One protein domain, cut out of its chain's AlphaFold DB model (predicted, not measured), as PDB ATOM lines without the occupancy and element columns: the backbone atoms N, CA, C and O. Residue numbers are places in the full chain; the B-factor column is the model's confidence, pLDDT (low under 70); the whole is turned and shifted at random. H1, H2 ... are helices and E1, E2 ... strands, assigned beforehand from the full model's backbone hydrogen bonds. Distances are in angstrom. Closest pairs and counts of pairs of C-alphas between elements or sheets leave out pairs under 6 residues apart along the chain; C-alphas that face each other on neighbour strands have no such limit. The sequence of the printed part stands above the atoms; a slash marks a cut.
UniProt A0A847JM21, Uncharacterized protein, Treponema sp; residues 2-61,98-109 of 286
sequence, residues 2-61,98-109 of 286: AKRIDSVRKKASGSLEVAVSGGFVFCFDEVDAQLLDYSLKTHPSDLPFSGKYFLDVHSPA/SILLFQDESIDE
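AT A GLANCE: This is residues 2 to 61 and 98 to 109 of the 286 residues of an uncharacterized protein of Treponema sp (UniProt A0A847JM21). Two small three-stranded sheets stand partly face to face as a wedge, E1 E2 E3 on one side and E4 E5 E6 on the other, nearest each other where E6 comes to E1 and E2. The short helix H1 lies between E3 and E4 along the chain, beside E4, and the last printed stretch comes back from E6 to the beginning of E1. The printed part has 72 residues, with one named helix and six named strands in the order E1 E2 E3 H1 E4 E5 E6; both sheets are antiparallel, and the class is mostly strand. It is compact, with a radius of gyration of the C-alphas of 12.0 A and spans of 36 by 27 by 23 A.

IN THESE COORDINATES: Find C-alpha 3 at (-21.682, -8.161, -17.418); from there E1, residues 3 to 10, runs 20.8 A to C-alpha 10. Next come E2, residues 16 to 20, 13.0 A long, and E3, residues 24 to 28, 13.5 A long. H1, residues 30 to 35, begins at C-alpha 30 at (-9.988, -20.258, -34.039) and spans 8.6 A. E4, residues 38 to 42, and E5, residues 53 to 57, are each 13.1 A long. Past the cut, E6, residues 99 to 101, runs 6.2 A and ends at C-alpha 101 at (-11.049, -11.396, -23.413).

HOW THE PARTS SIT: Start with E1, E2 and E3, a meander, each strand the antiparallel neighbour of the one before. In the hairpin E1 and E2, look for N 9 and O 17, 2.9 A apart and within hydrogen-bond range; in the hairpin E2 and E3, for N 18 and O 26, also 2.9 A. H1 is not on this sheet. It is on the sheet E4 E5 E6, only just at the sheet's level with a height of 3.9 A, and its closest C-alphas to E4 are those of Glu 30 and Leu 40, 5.8 A apart. In H1 every O i to N i+4 pair is within hydrogen-bond range. E4 and E5 form a hairpin, with N 41 and O 54 at 2.9 A; E5 and E6 are antiparallel, with N 99 and O 55 at 2.8 A. Between the sheets, the closest C-alphas of E1 and E6 are those of Val 8 and Leu 101, 7.0 A apart. E1 and E5 are only just apart, 8.3 A at the closest. Residues 106 to 107 pair antiparallel with residues 3 to 4 of E1.

THE WHOLE: The two C-alphas farthest apart are those of Gly 22 and Ala 61, at 37.6 A. Residues 62 to 97 are not printed, and C-alphas 61 and 98 are 16.0 A apart across this cut. Of the links that are printed whole, E4 to E5, with 10 residues, is short and the others are tight. Mean pLDDT of the printed part is 77.2; look for values under 70 at residue 2, residues 43 to 51 and residues 57 to 61.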
ATOM      1  N   ALA A   2     -23.616  -4.324 -15.352       66.75
ATOM      2  CA  ALA A   2     -22.651  -4.585 -16.421       66.75
ATOM      3  C   ALA A   2     -22.163  -6.035 -16.312       66.75
ATOM      4  O   ALA A   2     -21.781  -6.454 -15.216       66.75
ATOM      5  N   LYS A   3     -22.216  -6.798 -17.411       82.88
ATOM      6  CA  LYS A   3     -21.682  -8.161 -17.418       82.88
ATOM      7  C   LYS A   3     -20.155  -8.100 -17.466       82.88
ATOM      8  O   LYS A   3     -19.594  -7.208 -18.101       82.88
ATOM      9  N   ARG A   4     -19.486  -9.016 -16.773       86.81
ATOM     10  CA  ARG A   4     -18.024  -9.109 -16.710       86.81
ATOM     11  C   ARG A   4     -17.548 -10.507 -17.052       86.81
ATOM     12  O   ARG A   4     -18.288 -11.462 -16.839       86.81
ATOM     13  N   ILE A   5     -16.336 -10.630 -17.568       85.00
ATOM     14  CA  ILE A   5     -15.695 -11.929 -17.777       85.00
ATOM     15  C   ILE A   5     -15.243 -12.475 -16.420       85.00
ATOM     16  O   ILE A   5     -14.382 -11.894 -15.766       85.00
ATOM     17  N   ASP A   6     -15.791 -13.616 -16.017       85.88
ATOM     18  CA  ASP A   6     -15.419 -14.292 -14.773       85.88
ATOM     19  C   ASP A   6     -14.152 -15.142 -14.964       85.88
ATOM     20  O   ASP A   6     -13.317 -15.236 -14.068       85.88
ATOM     21  N   SER A   7     -13.990 -15.790 -16.128       85.44
ATOM     22  CA  SER A   7     -12.761 -16.522 -16.469       85.44
ATOM     23  C   SER A   7     -12.635 -16.797 -17.968       85.44
ATOM     24  O   SER A   7     -13.644 -16.958 -18.653       85.44
ATOM     25  N   VAL A   8     -11.398 -16.931 -18.454       85.06
ATOM     26  CA  VAL A   8     -11.081 -17.363 -19.823       85.06
ATOM     27  C   VAL A   8     -10.103 -18.529 -19.759       85.06
ATOM     28  O   VAL A   8      -9.063 -18.434 -19.107       85.06
ATOM     29  N   ARG A   9     -10.425 -19.653 -20.405       85.38
ATOM     30  CA  ARG A   9      -9.600 -20.872 -20.372       85.38
ATOM     31  C   ARG A   9      -9.477 -21.478 -21.756       85.38
ATOM     32  O   ARG A   9     -10.475 -21.669 -22.437       85.38
ATOM     33  N   LYS A  10      -8.267 -21.870 -22.146       84.19
ATOM     34  CA  LYS A  10      -8.048 -22.664 -23.359       84.19
ATOM     35  C   LYS A  10      -8.057 -24.150 -23.009       84.19
ATOM     36  O   LYS A  10      -7.316 -24.590 -22.133       84.19
ATOM     37  N   LYS A  11      -8.918 -24.916 -23.672       85.50
ATOM     38  CA  LYS A  11      -9.024 -26.372 -23.531       85.50
ATOM     39  C   LYS A  11      -7.910 -27.070 -24.302       85.50
ATOM     40  O   LYS A  11      -7.360 -26.531 -25.260       85.50
ATOM     41  N   ALA A  12      -7.647 -28.325 -23.939       78.94
ATOM     42  CA  ALA A  12      -6.720 -29.189 -24.672       78.94
ATOM     43  C   ALA A  12      -7.149 -29.427 -26.136       78.94
ATOM     44  O   ALA A  12      -6.297 -29.663 -26.983       78.94
ATOM     45  N   SER A  13      -8.449 -29.313 -26.441       78.69
ATOM     46  CA  SER A  13      -8.982 -29.356 -27.811       78.69
ATOM     47  C   SER A  13      -8.591 -28.144 -28.665       78.69
ATOM     48  O   SER A  13      -8.887 -28.129 -29.853       78.69
ATOM     49  N   GLY A  14      -7.978 -27.113 -28.074       81.12
ATOM     50  CA  GLY A  14      -7.686 -25.837 -28.725       81.12
ATOM     51  C   GLY A  14      -8.802 -24.796 -28.583       81.12
ATOM     52  O   GLY A  14      -8.537 -23.615 -28.792       81.12
ATOM     53  N   SER A  15     -10.002 -25.205 -28.161       86.81
ATOM     54  CA  SER A  15     -11.162 -24.324 -27.966       86.81
ATOM     55  C   SER A  15     -10.991 -23.413 -26.748       86.81
ATOM     56  O   SER A  15     -10.464 -23.828 -25.714       86.81
ATOM     57  N   LEU A  16     -11.478 -22.185 -26.850       88.44
ATOM     58  CA  LEU A  16     -11.541 -21.202 -25.782       88.44
ATOM     59  C   LEU A  16     -12.896 -21.278 -25.071       88.44
ATOM     60  O   LEU A  16     -13.939 -21.301 -25.713       88.44
ATOM     61  N   GLU A  17     -12.877 -21.304 -23.744       89.94
ATOM     62  CA  GLU A  17     -14.049 -21.202 -22.880       89.94
ATOM     63  C   GLU A  17     -14.029 -19.854 -22.157       89.94
ATOM     64  O   GLU A  17     -13.094 -19.557 -21.411       89.94
ATOM     65  N   VAL A  18     -15.065 -19.048 -22.380       88.88
ATOM     66  CA  VAL A  18     -15.250 -17.727 -21.776       88.88
ATOM     67  C   VAL A  18     -16.474 -17.786 -20.868       88.88
ATOM     68  O   VAL A  18     -17.601 -17.944 -21.340       88.88
ATOM     69  N   ALA A  19     -16.253 -17.674 -19.560       89.31
ATOM     70  CA  ALA A  19     -17.312 -17.572 -18.564       89.31
ATOM     71  C   ALA A  19     -17.588 -16.099 -18.258       89.31
ATOM     72  O   ALA A  19     -16.659 -15.323 -18.041       89.31
ATOM     73  N   VAL A  20     -18.863 -15.727 -18.222       88.75
ATOM     74  CA  VAL A  20     -19.329 -14.356 -18.016       88.75
ATOM     75  C   VAL A  20     -20.322 -14.320 -16.857       88.75
ATOM     76  O   VAL A  20     -21.206 -15.178 -16.748       88.75
ATOM     77  N   SER A  21     -20.217 -13.274 -16.040       85.81
ATOM     78  CA  SER A  21     -21.077 -12.995 -14.896       85.81
ATOM     79  C   SER A  21     -22.555 -13.175 -15.248       85.81
ATOM     80  O   SER A  21     -23.029 -12.689 -16.283       85.81
ATOM     81  N   GLY A  22     -23.297 -13.844 -14.368       80.81
ATOM     82  CA  GLY A  22     -24.671 -14.276 -14.644       80.81
ATOM     83  C   GLY A  22     -24.774 -15.710 -15.173       80.81
ATOM     84  O   GLY A  22     -25.860 -16.117 -15.572       80.81
ATOM     85  N   GLY A  23     -23.675 -16.477 -15.146       82.94
ATOM     86  CA  GLY A  23     -23.667 -17.918 -15.421       82.94
ATOM     87  C   GLY A  23     -23.611 -18.290 -16.904       82.94
ATOM     88  O   GLY A  23     -23.872 -19.439 -17.252       82.94
ATOM     89  N   PHE A  24     -23.283 -17.341 -17.783       86.88
ATOM     90  CA  PHE A  24     -23.134 -17.607 -19.211       86.88
ATOM     91  C   PHE A  24     -21.749 -18.194 -19.488       86.88
ATOM     92  O   PHE A  24     -20.748 -17.694 -18.979       86.88
ATOM     93  N   VAL A  25     -21.687 -19.239 -20.311       90.38
ATOM     94  CA  VAL A  25     -20.430 -19.865 -20.735       90.38
ATOM     95  C   VAL A  25     -20.461 -20.044 -22.246       90.38
ATOM     96  O   VAL A  25     -21.370 -20.684 -22.777       90.38
ATOM     97  N   PHE A  26     -19.460 -19.489 -22.920       91.56
ATOM     98  CA  PHE A  26     -19.300 -19.537 -24.369       91.56
ATOM     99  C   PHE A  26     -18.070 -20.367 -24.722       91.56
ATOM    100  O   PHE A  26     -17.028 -20.222 -24.083       91.56
ATOM    101  N   CYS A  27     -18.187 -21.242 -25.719       91.12
ATOM    102  CA  CYS A  27     -17.088 -22.081 -26.183       91.12
ATOM    103  C   CYS A  27     -16.929 -21.941 -27.694       91.12
ATOM    104  O   CYS A  27     -17.892 -22.184 -28.410       91.12
ATOM    105  N   PHE A  28     -15.741 -21.578 -28.165       91.44
ATOM    106  CA  PHE A  28     -15.438 -21.437 -29.591       91.44
ATOM    107  C   PHE A  28     -13.947 -21.654 -29.851       91.44
ATOM    108  O   PHE A  28     -13.135 -21.576 -28.931       91.44
ATOM    109  N   ASP A  29     -13.567 -21.962 -31.082       89.62
ATOM    110  CA  ASP A  29     -12.180 -22.116 -31.508       89.62
ATOM    111  C   ASP A  29     -11.773 -21.076 -32.564       89.62
ATOM    112  O   ASP A  29     -12.526 -20.168 -32.916       89.62
ATOM    113  N   GLU A  30     -10.529 -21.170 -33.030       87.38
ATOM    114  CA  GLU A  30      -9.988 -20.258 -34.039       87.38
ATOM    115  C   GLU A  30     -10.730 -20.363 -35.378       87.38
ATOM    116  O   GLU A  30     -10.915 -19.357 -36.055       87.38
ATOM    117  N   VAL A  31     -11.212 -21.554 -35.739       86.94
ATOM    118  CA  VAL A  31     -11.965 -21.759 -36.980       86.94
ATOM    119  C   VAL A  31     -13.343 -21.106 -36.870       86.94
ATOM    120  O   VAL A  31     -13.799 -20.498 -37.831       86.94
ATOM    121  N   ASP A  32     -13.992 -21.162 -35.702       88.88
ATOM    122  CA  ASP A  32     -15.250 -20.443 -35.463       88.88
ATOM    123  C   ASP A  32     -15.075 -18.929 -35.625       88.88
ATOM    124  O   ASP A  32     -15.919 -18.274 -36.234       88.88
ATOM    125  N   ALA A  33     -13.966 -18.382 -35.114       85.62
ATOM    126  CA  ALA A  33     -13.633 -16.970 -35.276       85.62
ATOM    127  C   ALA A  33     -13.409 -16.617 -36.752       85.62
ATOM    128  O   ALA A  33     -14.043 -15.690 -37.254       85.62
ATOM    129  N   GLN A  34     -12.590 -17.397 -37.465       86.94
ATOM    130  CA  GLN A  34     -12.288 -17.171 -38.884       86.94
ATOM    131  C   GLN A  34     -13.542 -17.234 -39.761       86.94
ATOM    132  O   GLN A  34     -13.693 -16.438 -40.681       86.94
ATOM    133  N   LEU A  35     -14.467 -18.148 -39.464       85.12
ATOM    134  CA  LEU A  35     -15.730 -18.281 -40.195       85.12
ATOM    135  C   LEU A  35     -16.683 -17.092 -40.009       85.12
ATOM    136  O   LEU A  35     -17.614 -16.950 -40.802       85.12
ATOM    137  N   LEU A  36     -16.467 -16.263 -38.985       85.25
ATOM    138  CA  LEU A  36     -17.173 -14.999 -38.770       85.25
ATOM    139  C   LEU A  36     -16.288 -13.772 -39.073       85.25
ATOM    140  O   LEU A  36     -16.622 -12.675 -38.636       85.25
ATOM    141  N   ASP A  37     -15.176 -13.951 -39.799       83.50
ATOM    142  CA  ASP A  37     -14.202 -12.910 -40.170       83.50
ATOM    143  C   ASP A  37     -13.445 -12.271 -38.985       83.50
ATOM    144  O   ASP A  37     -12.991 -11.124 -39.046       83.50
ATOM    145  N   TYR A  38     -13.246 -13.034 -37.907       83.38
ATOM    146  CA  TYR A  38     -12.430 -12.652 -36.754       83.38
ATOM    147  C   TYR A  38     -11.143 -13.479 -36.648       83.38
ATOM    148  O   TYR A  38     -11.092 -14.665 -36.966       83.38
ATOM    149  N   SER A  39     -10.098 -12.863 -36.107       81.94
ATOM    150  CA  SER A  39      -8.835 -13.497 -35.747       81.94
ATOM    151  C   SER A  39      -8.709 -13.576 -34.229       81.94
ATOM    152  O   SER A  39      -8.816 -12.565 -33.530       81.94
ATOM    153  N   LEU A  40      -8.457 -14.782 -33.715       81.69
ATOM    154  CA  LEU A  40      -8.180 -15.010 -32.300       81.69
ATOM    155  C   LEU A  40      -6.669 -14.914 -32.046       81.69
ATOM    156  O   LEU A  40      -5.916 -15.827 -32.379       81.69
ATOM    157  N   LYS A  41      -6.220 -13.821 -31.425       80.56
ATOM    158  CA  LYS A  41      -4.804 -13.565 -31.110       80.56
ATOM    159  C   LYS A  41      -4.555 -13.677 -29.606       80.56
ATOM    160  O   LYS A  41      -5.408 -13.331 -28.793       80.56
ATOM    161  N   THR A  42      -3.373 -14.138 -29.209       71.12
ATOM    162  CA  THR A  42      -2.904 -14.052 -27.813       71.12
ATOM    163  C   THR A  42      -2.160 -12.739 -27.592       71.12
ATOM    164  O   THR A  42      -1.459 -12.278 -28.492       71.12
ATOM    165  N   HIS A  43      -2.277 -12.138 -26.405       59.03
ATOM    166  CA  HIS A  43      -1.581 -10.883 -26.102       59.03
ATOM    167  C   HIS A  43      -0.044 -11.052 -26.225       59.03
ATOM    168  O   HIS A  43       0.506 -11.985 -25.641       59.03
ATOM    169  N   PRO A  44       0.680 -10.169 -26.945       49.88
ATOM    170  CA  PRO A  44       2.099 -10.361 -27.289       49.88
ATOM    171  C   PRO A  44       3.073 -10.314 -26.099       49.88
ATOM    172  O   PRO A  44       4.212 -10.756 -26.222       49.88
ATOM    173  N   SER A  45       2.648  -9.793 -24.947       51.91
ATOM    174  CA  SER A  45       3.451  -9.775 -23.710       51.91
ATOM    175  C   SER A  45       3.351 -11.051 -22.880       51.91
ATOM    176  O   SER A  45       4.020 -11.165 -21.853       51.91
ATOM    177  N   ASP A  46       2.495 -11.984 -23.282       49.41
ATOM    178  CA  ASP A  46       2.029 -13.026 -22.397       49.41
ATOM    179  C   ASP A  46       2.389 -14.416 -22.929       49.41
ATOM    180  O   ASP A  46       2.136 -14.770 -24.080       49.41
ATOM    181  N   LEU A  47       2.970 -15.234 -22.049       48.47
ATOM    182  CA  LEU A  47       3.106 -16.673 -22.265       48.47
ATOM    183  C   LEU A  47       1.719 -17.266 -22.594       48.47
ATOM    184  O   LEU A  47       0.724 -16.772 -22.056       48.47
ATOM    185  N   PRO A  48       1.621 -18.358 -23.380       50.12
ATOM    186  CA  PRO A  48       0.356 -18.938 -23.877       50.12
ATOM    187  C   PRO A  48      -0.656 -19.377 -22.792       50.12
ATOM    188  O   PRO A  48      -1.717 -19.914 -23.106       50.12
ATOM    189  N   PHE A  49      -0.342 -19.144 -21.517       49.84
ATOM    190  CA  PHE A  49      -1.107 -19.504 -20.332       49.84
ATOM    191  C   PHE A  49      -1.657 -18.300 -19.543       49.84
ATOM    192  O   PHE A  49      -2.312 -18.520 -18.530       49.84
ATOM    193  N   SER A  50      -1.416 -17.044 -19.952       51.88
ATOM    194  CA  SER A  50      -1.834 -15.865 -19.161       51.88
ATOM    195  C   SER A  50      -3.339 -15.558 -19.187       51.88
ATOM    196  O   SER A  50      -3.805 -14.704 -18.435       51.88
ATOM    197  N   GLY A  51      -4.101 -16.210 -20.071       60.94
ATOM    198  CA  GLY A  51      -5.546 -16.009 -20.165       60.94
ATOM    199  C   GLY A  51      -5.993 -14.726 -20.878       60.94
ATOM    200  O   GLY A  51      -7.184 -14.438 -20.832       60.94
ATOM    201  N   LYS A  52      -5.095 -13.967 -21.533       73.81
ATOM    202  CA  LYS A  52      -5.459 -12.788 -22.347       73.81
ATOM    203  C   LYS A  52      -5.568 -13.115 -23.830       73.81
ATOM    204  O   LYS A  52      -4.563 -13.425 -24.478       73.81
ATOM    205  N   TYR A  53      -6.772 -12.970 -24.374       76.69
ATOM    206  CA  TYR A  53      -7.050 -13.182 -25.794       76.69
ATOM    207  C   TYR A  53      -7.671 -11.936 -26.416       76.69
ATOM    208  O   TYR A  53      -8.381 -11.195 -25.745       76.69
ATOM    209  N   PHE A  54      -7.416 -11.723 -27.701       77.50
ATOM    210  CA  PHE A  54      -8.080 -10.713 -28.509       77.50
ATOM    211  C   PHE A  54      -8.862 -11.389 -29.613       77.50
ATOM    212  O   PHE A  54      -8.318 -12.217 -30.343       77.50
ATOM    213  N   LEU A  55     -10.121 -11.000 -29.742       76.00
ATOM    214  CA  LEU A  55     -10.911 -11.260 -30.925       76.00
ATOM    215  C   LEU A  55     -10.887  -9.981 -31.759       76.00
ATOM    216  O   LEU A  55     -11.519  -8.998 -31.385       76.00
ATOM    217  N   ASP A  56     -10.105  -9.963 -32.829       76.75
ATOM    218  CA  ASP A  56      -9.975  -8.793 -33.699       76.75
ATOM    219  C   ASP A  56     -10.616  -9.080 -35.050       76.75
ATOM    220  O   ASP A  56     -10.610 -10.227 -35.496       76.75
ATOM    221  N   VAL A  57     -11.167  -8.069 -35.712       69.88
ATOM    222  CA  VAL A  57     -11.663  -8.282 -37.076       69.88
ATOM    223  C   VAL A  57     -10.473  -8.512 -37.986       69.88
ATOM    224  O   VAL A  57      -9.436  -7.858 -37.853       69.88
ATOM    225  N   HIS A  58     -10.608  -9.446 -38.923       63.56
ATOM    226  CA  HIS A  58      -9.598  -9.614 -39.949       63.56
ATOM    227  C   HIS A  58      -9.421  -8.299 -40.721       63.56
ATOM    228  O   HIS A  58     -10.249  -7.908 -41.540       63.56
ATOM    229  N   SER A  59      -8.310  -7.601 -40.464       46.22
ATOM    230  CA  SER A  59      -7.872  -6.513 -41.329       46.22
ATOM    231  C   SER A  59      -7.494  -7.123 -42.684       46.22
ATOM    232  O   SER A  59      -6.697  -8.068 -42.709       46.22
ATOM    233  N   PRO A  60      -8.006  -6.612 -43.817       42.25
ATOM    234  CA  PRO A  60      -7.756  -7.178 -45.147       42.25
ATOM    235  C   PRO A  60      -6.284  -7.108 -45.608       42.25
ATOM    236  O   PRO A  60      -5.984  -7.425 -46.755       42.25
ATOM    237  N   ALA A  61      -5.348  -6.702 -44.744       32.12
ATOM    238  CA  ALA A  61      -3.939  -6.509 -45.068       32.12
ATOM    239  C   ALA A  61      -3.043  -7.759 -44.910       32.12
ATOM    240  O   ALA A  61      -1.913  -7.727 -45.388       32.12
ATOM    241  N   SER A  98     -12.752  -4.849 -31.807       70.44
ATOM    242  CA  SER A  98     -11.821  -5.750 -31.144       70.44
ATOM    243  C   SER A  98     -12.300  -6.005 -29.715       70.44
ATOM    244  O   SER A  98     -12.517  -5.048 -28.964       70.44
ATOM    245  N   ILE A  99     -12.437  -7.268 -29.327       79.81
ATOM    246  CA  ILE A  99     -12.823  -7.666 -27.973       79.81
ATOM    247  C   ILE A  99     -11.581  -8.181 -27.262       79.81
ATOM    248  O   ILE A  99     -10.971  -9.158 -27.703       79.81
ATOM    249  N   LEU A 100     -11.214  -7.542 -26.154       80.00
ATOM    250  CA  LEU A 100     -10.273  -8.128 -25.212       80.00
ATOM    251  C   LEU A 100     -11.052  -9.104 -24.318       80.00
ATOM    252  O   LEU A 100     -12.147  -8.831 -23.828       80.00
ATOM    253  N   LEU A 101     -10.515 -10.312 -24.214       81.00
ATOM    254  CA  LEU A 101     -11.049 -11.396 -23.413       81.00
ATOM    255  C   LEU A 101     -10.079 -11.617 -22.262       81.00
ATOM    256  O   LEU A 101      -9.098 -12.358 -22.389       81.00
ATOM    257  N   PHE A 102     -10.353 -10.945 -21.148       82.62
ATOM    258  CA  PHE A 102      -9.586 -11.068 -19.919       82.62
ATOM    259  C   PHE A 102     -10.488 -11.063 -18.685       82.62
ATOM    260  O   PHE A 102     -11.580 -10.505 -18.698       82.62
ATOM    261  N   GLN A 103     -10.035 -11.697 -17.606       81.19
ATOM    262  CA  GLN A 103     -10.775 -11.739 -16.349       81.19
ATOM    263  C   GLN A 103     -11.061 -10.324 -15.810       81.19
ATOM    264  O   GLN A 103     -10.229  -9.426 -15.921       81.19
ATOM    265  N   ASP A 104     -12.245 -10.152 -15.217       80.81
ATOM    266  CA  ASP A 104     -12.791  -8.915 -14.642       80.81
ATOM    267  C   ASP A 104     -13.104  -7.791 -15.646       80.81
ATOM    268  O   ASP A 104     -13.589  -6.723 -15.255       80.81
ATOM    269  N   GLU A 105     -12.910  -8.033 -16.941       82.12
ATOM    270  CA  GLU A 105     -13.224  -7.072 -17.989       82.12
ATOM    271  C   GLU A 105     -14.733  -6.928 -18.203       82.12
ATOM    272  O   GLU A 105     -15.483  -7.907 -18.202       82.12
ATOM    273  N   SER A 106     -15.197  -5.687 -18.379       82.56
ATOM    274  CA  SER A 106     -16.597  -5.392 -18.683       82.56
ATOM    275  C   SER A 106     -16.920  -5.699 -20.139       82.56
ATOM    276  O   SER A 106     -16.250  -5.191 -21.033       82.56
ATOM    277  N   ILE A 107     -18.000  -6.442 -20.363       83.62
ATOM    278  CA  ILE A 107     -18.483  -6.806 -21.693       83.62
ATOM    279  C   ILE A 107     -19.757  -6.018 -21.993       83.62
ATOM    280  O   ILE A 107     -20.681  -5.962 -21.174       83.62
ATOM    281  N   ASP A 108     -19.805  -5.421 -23.176       85.06
ATOM    282  CA  ASP A 108     -20.987  -4.791 -23.752       85.06
ATOM    283  C   ASP A 108     -21.953  -5.811 -24.374       85.06
ATOM    284  O   ASP A 108     -21.627  -6.977 -24.592       85.06
ATOM    285  N   GLU A 109     -23.181  -5.375 -24.649       83.69
ATOM    286  CA  GLU A 109     -24.219  -6.253 -25.202       83.69
ATOM    287  C   GLU A 109     -23.845  -6.810 -26.582       83.69
ATOM    288  O   GLU A 109     -24.045  -8.000 -26.822       83.69
TER     289      GLU A 109